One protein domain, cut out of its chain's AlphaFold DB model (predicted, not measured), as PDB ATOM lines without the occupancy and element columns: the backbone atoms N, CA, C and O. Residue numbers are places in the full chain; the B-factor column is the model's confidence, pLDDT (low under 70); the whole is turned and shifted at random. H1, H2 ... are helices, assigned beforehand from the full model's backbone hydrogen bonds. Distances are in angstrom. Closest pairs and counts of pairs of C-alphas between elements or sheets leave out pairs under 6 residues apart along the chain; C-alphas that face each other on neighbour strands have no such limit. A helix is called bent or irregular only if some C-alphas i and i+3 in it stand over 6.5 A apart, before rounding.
ATOM      1  N   PRO A  55     -46.196   7.840   8.720       93.44
ATOM      2  CA  PRO A  55     -44.827   7.618   9.191       93.44
ATOM      3  C   PRO A  55     -44.119   6.452   8.494       93.44
ATOM      4  O   PRO A  55     -42.919   6.525   8.238       93.44
ATOM      5  N   TYR A  56     -44.854   5.386   8.167       94.44
ATOM      6  CA  TYR A  56     -44.311   4.224   7.465       94.44
ATOM      7  C   TYR A  56     -44.006   4.550   6.004       94.44
ATOM      8  O   TYR A  56     -42.946   4.190   5.502       94.44
ATOM      9  N   LEU A  57     -44.902   5.288   5.341       95.94
ATOM     10  CA  LEU A  57     -44.709   5.713   3.953       95.94
ATOM     11  C   LEU A  57     -43.543   6.698   3.815       95.94
ATOM     12  O   LEU A  57     -42.739   6.572   2.898       95.94
ATOM     13  N   ALA A  58     -43.406   7.640   4.751       94.94
ATOM     14  CA  ALA A  58     -42.308   8.605   4.743       94.94
ATOM     15  C   ALA A  58     -40.931   7.939   4.916       94.94
ATOM     16  O   ALA A  58     -39.941   8.425   4.378       94.94
ATOM     17  N   ARG A  59     -40.868   6.816   5.643       93.69
ATOM     18  CA  ARG A  59     -39.637   6.055   5.916       93.69
ATOM     19  C   ARG A  59     -39.405   4.901   4.938       93.69
ATOM     20  O   ARG A  59     -38.602   4.020   5.228       93.69
ATOM     21  N   TYR A  60     -40.112   4.880   3.805       95.50
ATOM     22  CA  TYR A  60     -40.020   3.780   2.845       95.50
ATOM     23  C   TYR A  60     -38.591   3.575   2.321       95.50
ATOM     24  O   TYR A  60     -38.121   2.442   2.233       95.50
ATOM     25  N   TYR A  61     -37.879   4.666   2.028       94.88
ATOM     26  CA  TYR A  61     -36.457   4.613   1.706       94.88
ATOM     27  C   TYR A  61     -35.627   4.982   2.938       94.88
ATOM     28  O   TYR A  61     -35.886   6.026   3.541       94.88
ATOM     29  N   PRO A  62     -34.631   4.162   3.320       91.56
ATOM     30  CA  PRO A  62     -33.760   4.493   4.435       91.56
ATOM     31  C   PRO A  62     -32.851   5.669   4.074       91.56
ATOM     32  O   PRO A  62     -32.340   5.766   2.954       91.56
ATOM     33  N   ASP A  63     -32.604   6.536   5.052       91.31
ATOM     34  CA  ASP A  63     -31.651   7.626   4.888       91.31
ATOM     35  C   ASP A  63     -30.218   7.080   4.762       91.31
ATOM     36  O   ASP A  63     -29.796   6.230   5.554       91.31
ATOM     37  N   PRO A  64     -29.418   7.568   3.797       91.44
ATOM     38  CA  PRO A  64     -28.039   7.133   3.654       91.44
ATOM     39  C   PRO A  64     -27.173   7.653   4.810       91.44
ATOM     40  O   PRO A  64     -27.209   8.838   5.154       91.44
ATOM     41  N   ILE A  65     -26.294   6.789   5.333       91.69
ATOM     42  CA  ILE A  65     -25.367   7.117   6.434       91.69
ATOM     43  C   ILE A  65     -24.436   8.293   6.115       91.69
ATOM     44  O   ILE A  65     -23.969   8.988   7.010       91.69
ATOM     45  N   ALA A  66     -24.194   8.572   4.833       92.88
ATOM     46  CA  ALA A  66     -23.365   9.695   4.415       92.88
ATOM     47  C   ALA A  66     -23.880  11.037   4.965       92.88
ATOM     48  O   ALA A  66     -23.082  11.909   5.301       92.88
ATOM     49  N   ASN A  67     -25.201  11.203   5.103       90.50
ATOM     50  CA  ASN A  67     -25.783  12.443   5.611       90.50
ATOM     51  C   ASN A  67     -25.499  12.645   7.104       90.50
ATOM     52  O   ASN A  67     -25.187  13.763   7.515       90.50
ATOM     53  N   SER A  68     -25.583  11.587   7.915       92.38
ATOM     54  CA  SER A  68     -25.241  11.653   9.339       92.38
ATOM     55  C   SER A  68     -23.727  11.759   9.545       92.38
ATOM     56  O   SER A  68     -23.280  12.602  10.319       92.38
ATOM     57  N   ALA A  69     -22.933  11.003   8.784       93.94
ATOM     58  CA  ALA A  69     -21.472  11.047   8.835       93.94
ATOM     59  C   ALA A  69     -20.907  12.441   8.510       93.94
ATOM     60  O   ALA A  69     -20.000  12.907   9.192       93.94
ATOM     61  N   ARG A  70     -21.484  13.158   7.533       94.44
ATOM     62  CA  ARG A  70     -21.091  14.545   7.202       94.44
ATOM     63  C   ARG A  70     -21.372  15.552   8.311       94.44
ATOM     64  O   ARG A  70     -20.666  16.551   8.400       94.44
ATOM     65  N   LYS A  71     -22.415  15.323   9.114       92.94
ATOM     66  CA  LYS A  71     -22.732  16.177  10.268       92.94
ATOM     67  C   LYS A  71     -21.750  15.941  11.414       92.94
ATOM     68  O   LYS A  71     -21.376  16.897  12.077       92.94
ATOM     69  N   ALA A  72     -21.349  14.687  11.633       95.06
ATOM     70  CA  ALA A  72     -20.410  14.313  12.689       95.06
ATOM     71  C   ALA A  72     -18.959  14.687  12.347       95.06
ATOM     72  O   ALA A  72     -18.240  15.205  13.195       95.06
ATOM     73  N   THR A  73     -18.546  14.463  11.096       93.94
ATOM     74  CA  THR A  73     -17.178  14.697  10.629       93.94
ATOM     75  C   THR A  73     -17.195  15.638   9.421       93.94
ATOM     76  O   THR A  73     -17.474  15.200   8.295       93.94
ATOM     77  N   PRO A  74     -16.888  16.937   9.614       91.62
ATOM     78  CA  PRO A  74     -16.776  17.888   8.516       91.62
ATOM     79  C   PRO A  74     -15.757  17.411   7.474       91.62
ATOM     80  O   PRO A  74     -14.626  17.068   7.802       91.62
ATOM     81  N   GLY A  75     -16.163  17.373   6.204       89.69
ATOM     82  CA  GLY A  75     -15.310  16.905   5.106       89.69
ATOM     83  C   GLY A  75     -15.382  15.403   4.813       89.69
ATOM     84  O   GLY A  75     -14.711  14.959   3.883       89.69
ATOM     85  N   TYR A  76     -16.217  14.632   5.523       94.62
ATOM     86  CA  TYR A  76     -16.470  13.231   5.182       94.62
ATOM     87  C   TYR A  76     -16.978  13.080   3.739       94.62
ATOM     88  O   TYR A  76     -17.957  13.719   3.327       94.62
ATOM     89  N   LYS A  77     -16.338  12.183   2.987       94.12
ATOM     90  CA  LYS A  77     -16.729  11.790   1.632       94.12
ATOM     91  C   LYS A  77     -16.881  10.284   1.565       94.12
ATOM     92  O   LYS A  77     -16.190   9.536   2.248       94.12
ATOM     93  N   THR A  78     -17.789   9.840   0.708       94.69
ATOM     94  CA  THR A  78     -17.874   8.416   0.371       94.69
ATOM     95  C   THR A  78     -16.765   8.041  -0.611       94.69
ATOM     96  O   THR A  78     -16.339   8.865  -1.424       94.69
ATOM     97  N   GLU A  79     -16.345   6.776  -0.617       94.56
ATOM     98  CA  GLU A  79     -15.332   6.270  -1.557       94.56
ATOM     99  C   GLU A  79     -15.693   6.582  -3.025       94.56
ATOM    100  O   GLU A  79     -14.857   6.993  -3.833       94.56
ATOM    101  N   LEU A  80     -16.981   6.466  -3.372       95.44
ATOM    102  CA  LEU A  80     -17.495   6.791  -4.703       95.44
ATOM    103  C   LEU A  80     -17.373   8.279  -5.050       95.44
ATOM    104  O   LEU A  80     -17.219   8.621  -6.227       95.44
ATOM    105  N   GLU A  81     -17.507   9.170  -4.072       95.38
ATOM    106  CA  GLU A  81     -17.322  10.611  -4.262       95.38
ATOM    107  C   GLU A  81     -15.850  10.940  -4.461       95.38
ATOM    108  O   GLU A  81     -15.511  11.580  -5.456       95.38
ATOM    109  N   GLU A  82     -14.963  10.402  -3.625       96.38
ATOM    110  CA  GLU A  82     -13.521  10.584  -3.797       96.38
ATOM    111  C   GLU A  82     -13.024  10.056  -5.145       96.38
ATOM    112  O   GLU A  82     -12.245  10.713  -5.841       96.38
ATOM    113  N   ARG A  83     -13.504   8.877  -5.562       97.56
ATOM    114  CA  ARG A  83     -13.169   8.302  -6.869       97.56
ATOM    115  C   ARG A  83     -13.634   9.210  -8.006       97.56
ATOM    116  O   ARG A  83     -12.910   9.390  -8.989       97.56
ATOM    117  N   ARG A  84     -14.840   9.781  -7.892       96.94
ATOM    118  CA  ARG A  84     -15.381  10.735  -8.874       96.94
ATOM    119  C   ARG A  84     -14.543  12.010  -8.936       96.94
ATOM    120  O   ARG A  84     -14.226  12.455 -10.038       96.94
ATOM    121  N   GLU A  85     -14.130  12.547  -7.795       96.56
ATOM    122  CA  GLU A  85     -13.269  13.731  -7.719       96.56
ATOM    123  C   GLU A  85     -11.890  13.484  -8.339       96.56
ATOM    124  O   GLU A  85     -11.454  14.252  -9.201       96.56
ATOM    125  N   ARG A  86     -11.236  12.368  -7.989       96.94
ATOM    126  CA  ARG A  86      -9.953  11.963  -8.587       96.94
ATOM    127  C   ARG A  86     -10.069  11.815 -10.104       96.94
ATOM    128  O   ARG A  86      -9.242  12.347 -10.847       96.94
ATOM    129  N   LYS A  87     -11.132  11.160 -10.587       97.19
ATOM    130  CA  LYS A  87     -11.401  11.018 -12.027       97.19
ATOM    131  C   LYS A  87     -11.586  12.381 -12.702       97.19
ATOM    132  O   LYS A  87     -11.017  12.612 -13.771       97.19
ATOM    133  N   ALA A  88     -12.348  13.284 -12.090       96.56
ATOM    134  CA  ALA A  88     -12.568  14.627 -12.619       96.56
ATOM    135  C   ALA A  88     -11.257  15.426 -12.711       96.56
ATOM    136  O   ALA A  88     -11.013  16.075 -13.731       96.56
ATOM    137  N   LEU A  89     -10.381  15.331 -11.706       96.94
ATOM    138  CA  LEU A  89      -9.059  15.964 -11.718       96.94
ATOM    139  C   LEU A  89      -8.185  15.451 -12.866       96.94
ATOM    140  O   LEU A  89      -7.624  16.254 -13.614       96.94
ATOM    141  N   VAL A  90      -8.115  14.132 -13.063       97.62
ATOM    142  CA  VAL A  90      -7.351  13.529 -14.171       97.62
ATOM    143  C   VAL A  90      -7.886  13.992 -15.530       97.62
ATOM    144  O   VAL A  90      -7.108  14.352 -16.411       97.62
ATOM    145  N   MET A  91      -9.208  14.039 -15.706       97.06
ATOM    146  CA  MET A  91      -9.818  14.506 -16.956       97.06
ATOM    147  C   MET A  91      -9.547  15.991 -17.217       97.06
ATOM    148  O   MET A  91      -9.247  16.356 -18.354       97.06
ATOM    149  N   ARG A  92      -9.587  16.836 -16.177       95.56
ATOM    150  CA  ARG A  92      -9.224  18.260 -16.281       95.56
ATOM    151  C   ARG A  92      -7.762  18.443 -16.682       95.56
ATOM    152  O   ARG A  92      -7.501  19.229 -17.583       95.56
ATOM    153  N   ARG A  93      -6.834  17.673 -16.096       96.25
ATOM    154  CA  ARG A  93      -5.406  17.689 -16.481       96.25
ATOM    155  C   ARG A  93      -5.192  17.321 -17.950       96.25
ATOM    156  O   ARG A  93      -4.328  17.886 -18.600       96.25
ATOM    157  N   ARG A  94      -6.012  16.413 -18.485       96.50
ATOM    158  CA  ARG A  94      -5.989  16.012 -19.904       96.50
ATOM    159  C   ARG A  94      -6.668  17.016 -20.849       96.50
ATOM    160  O   ARG A  94      -6.794  16.716 -22.030       96.50
ATOM    161  N   GLY A  95      -7.206  18.131 -20.347       93.88
ATOM    162  CA  GLY A  95      -8.012  19.070 -21.139       93.88
ATOM    163  C   GLY A  95      -9.394  18.537 -21.543       93.88
ATOM    164  O   GLY A  95     -10.122  19.193 -22.278       93.88
ATOM    165  N   LYS A  96      -9.792  17.361 -21.040       94.19
ATOM    166  CA  LYS A  96     -11.083  16.702 -21.314       94.19
ATOM    167  C   LYS A  96     -12.079  16.884 -20.163       94.19
ATOM    168  O   LYS A  96     -12.993  16.080 -19.987       94.19
ATOM    169  N   GLY A  97     -11.863  17.896 -19.325       93.81
ATOM    170  CA  GLY A  97     -12.806  18.274 -18.277       93.81
ATOM    171  C   GLY A  97     -14.105  18.810 -18.878       93.81
ATOM    172  O   GLY A  97     -14.116  19.315 -19.998       93.81
ATOM    173  N   ALA A  98     -15.203  18.714 -18.129       92.88
ATOM    174  CA  ALA A  98     -16.452  19.339 -18.548       92.88
ATOM    175  C   ALA A  98     -16.244  20.861 -18.711       92.88
ATOM    176  O   ALA A  98     -15.649  21.481 -17.822       92.88
TER     177      ALA A  98
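What this domain is: This is residues 55 to 98 of the 110 residues of the protein "Hypothetical protein" of Cyclophora tenuis (UniProt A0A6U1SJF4). Picture three separate helices strung out along one drawn-out chain, with no common core: tiny H1 at one end, short H2 between, and long H3 reaching toward the other end, where residues 94 to 98 fold back beside it. The 44 printed residues, with three named helices in the order H1, H2, H3 and no named strand, are all helix by class. The whole is extended, with a radius of gyration of the C-alphas of 15.9 A and spans of 49 by 24 by 13 A.

How they stand to each other: Start with H1, residues 55 to 58, which is apart from H2, residues 65 to 72. Go on to H3, residues 79 to 93, and you find it apart from both H1 and H2. Residues 55 to 64, of which 55 to 58 belong to H1, stand free. Residues 79 to 86 and residues 90 to 95, of which 90 to 93 belong to H3, stand free too. In H3 every O i to N i+4 pair is within hydrogen-bond range, and in H2 3 of 4 are; H1 is too short for such a pair, and its 1 O i to N i+3 pair is not within range.

Where its parts are: Find C-alpha 55 at (-44.827, 7.618, 9.191), where H1 begins. Find C-alpha 65 at (-25.367, 7.117, 6.434); from there H2 runs 10.7 A to C-alpha 72. H3 runs 21.3 A from C-alpha 79 to C-alpha 93 at (-5.406, 17.689, -16.481). No helix is bent.

The domain as a whole: Look at Pro 55 and Arg 94, whose C-alphas, the two farthest apart, are 49.2 A apart; the outline is only just a rod. Both links, H1 to H2 and H2 to H3, are short, with 6 residues each. The printed part has no cut, its mean pLDDT is 94.5, and no printed residue is under 70.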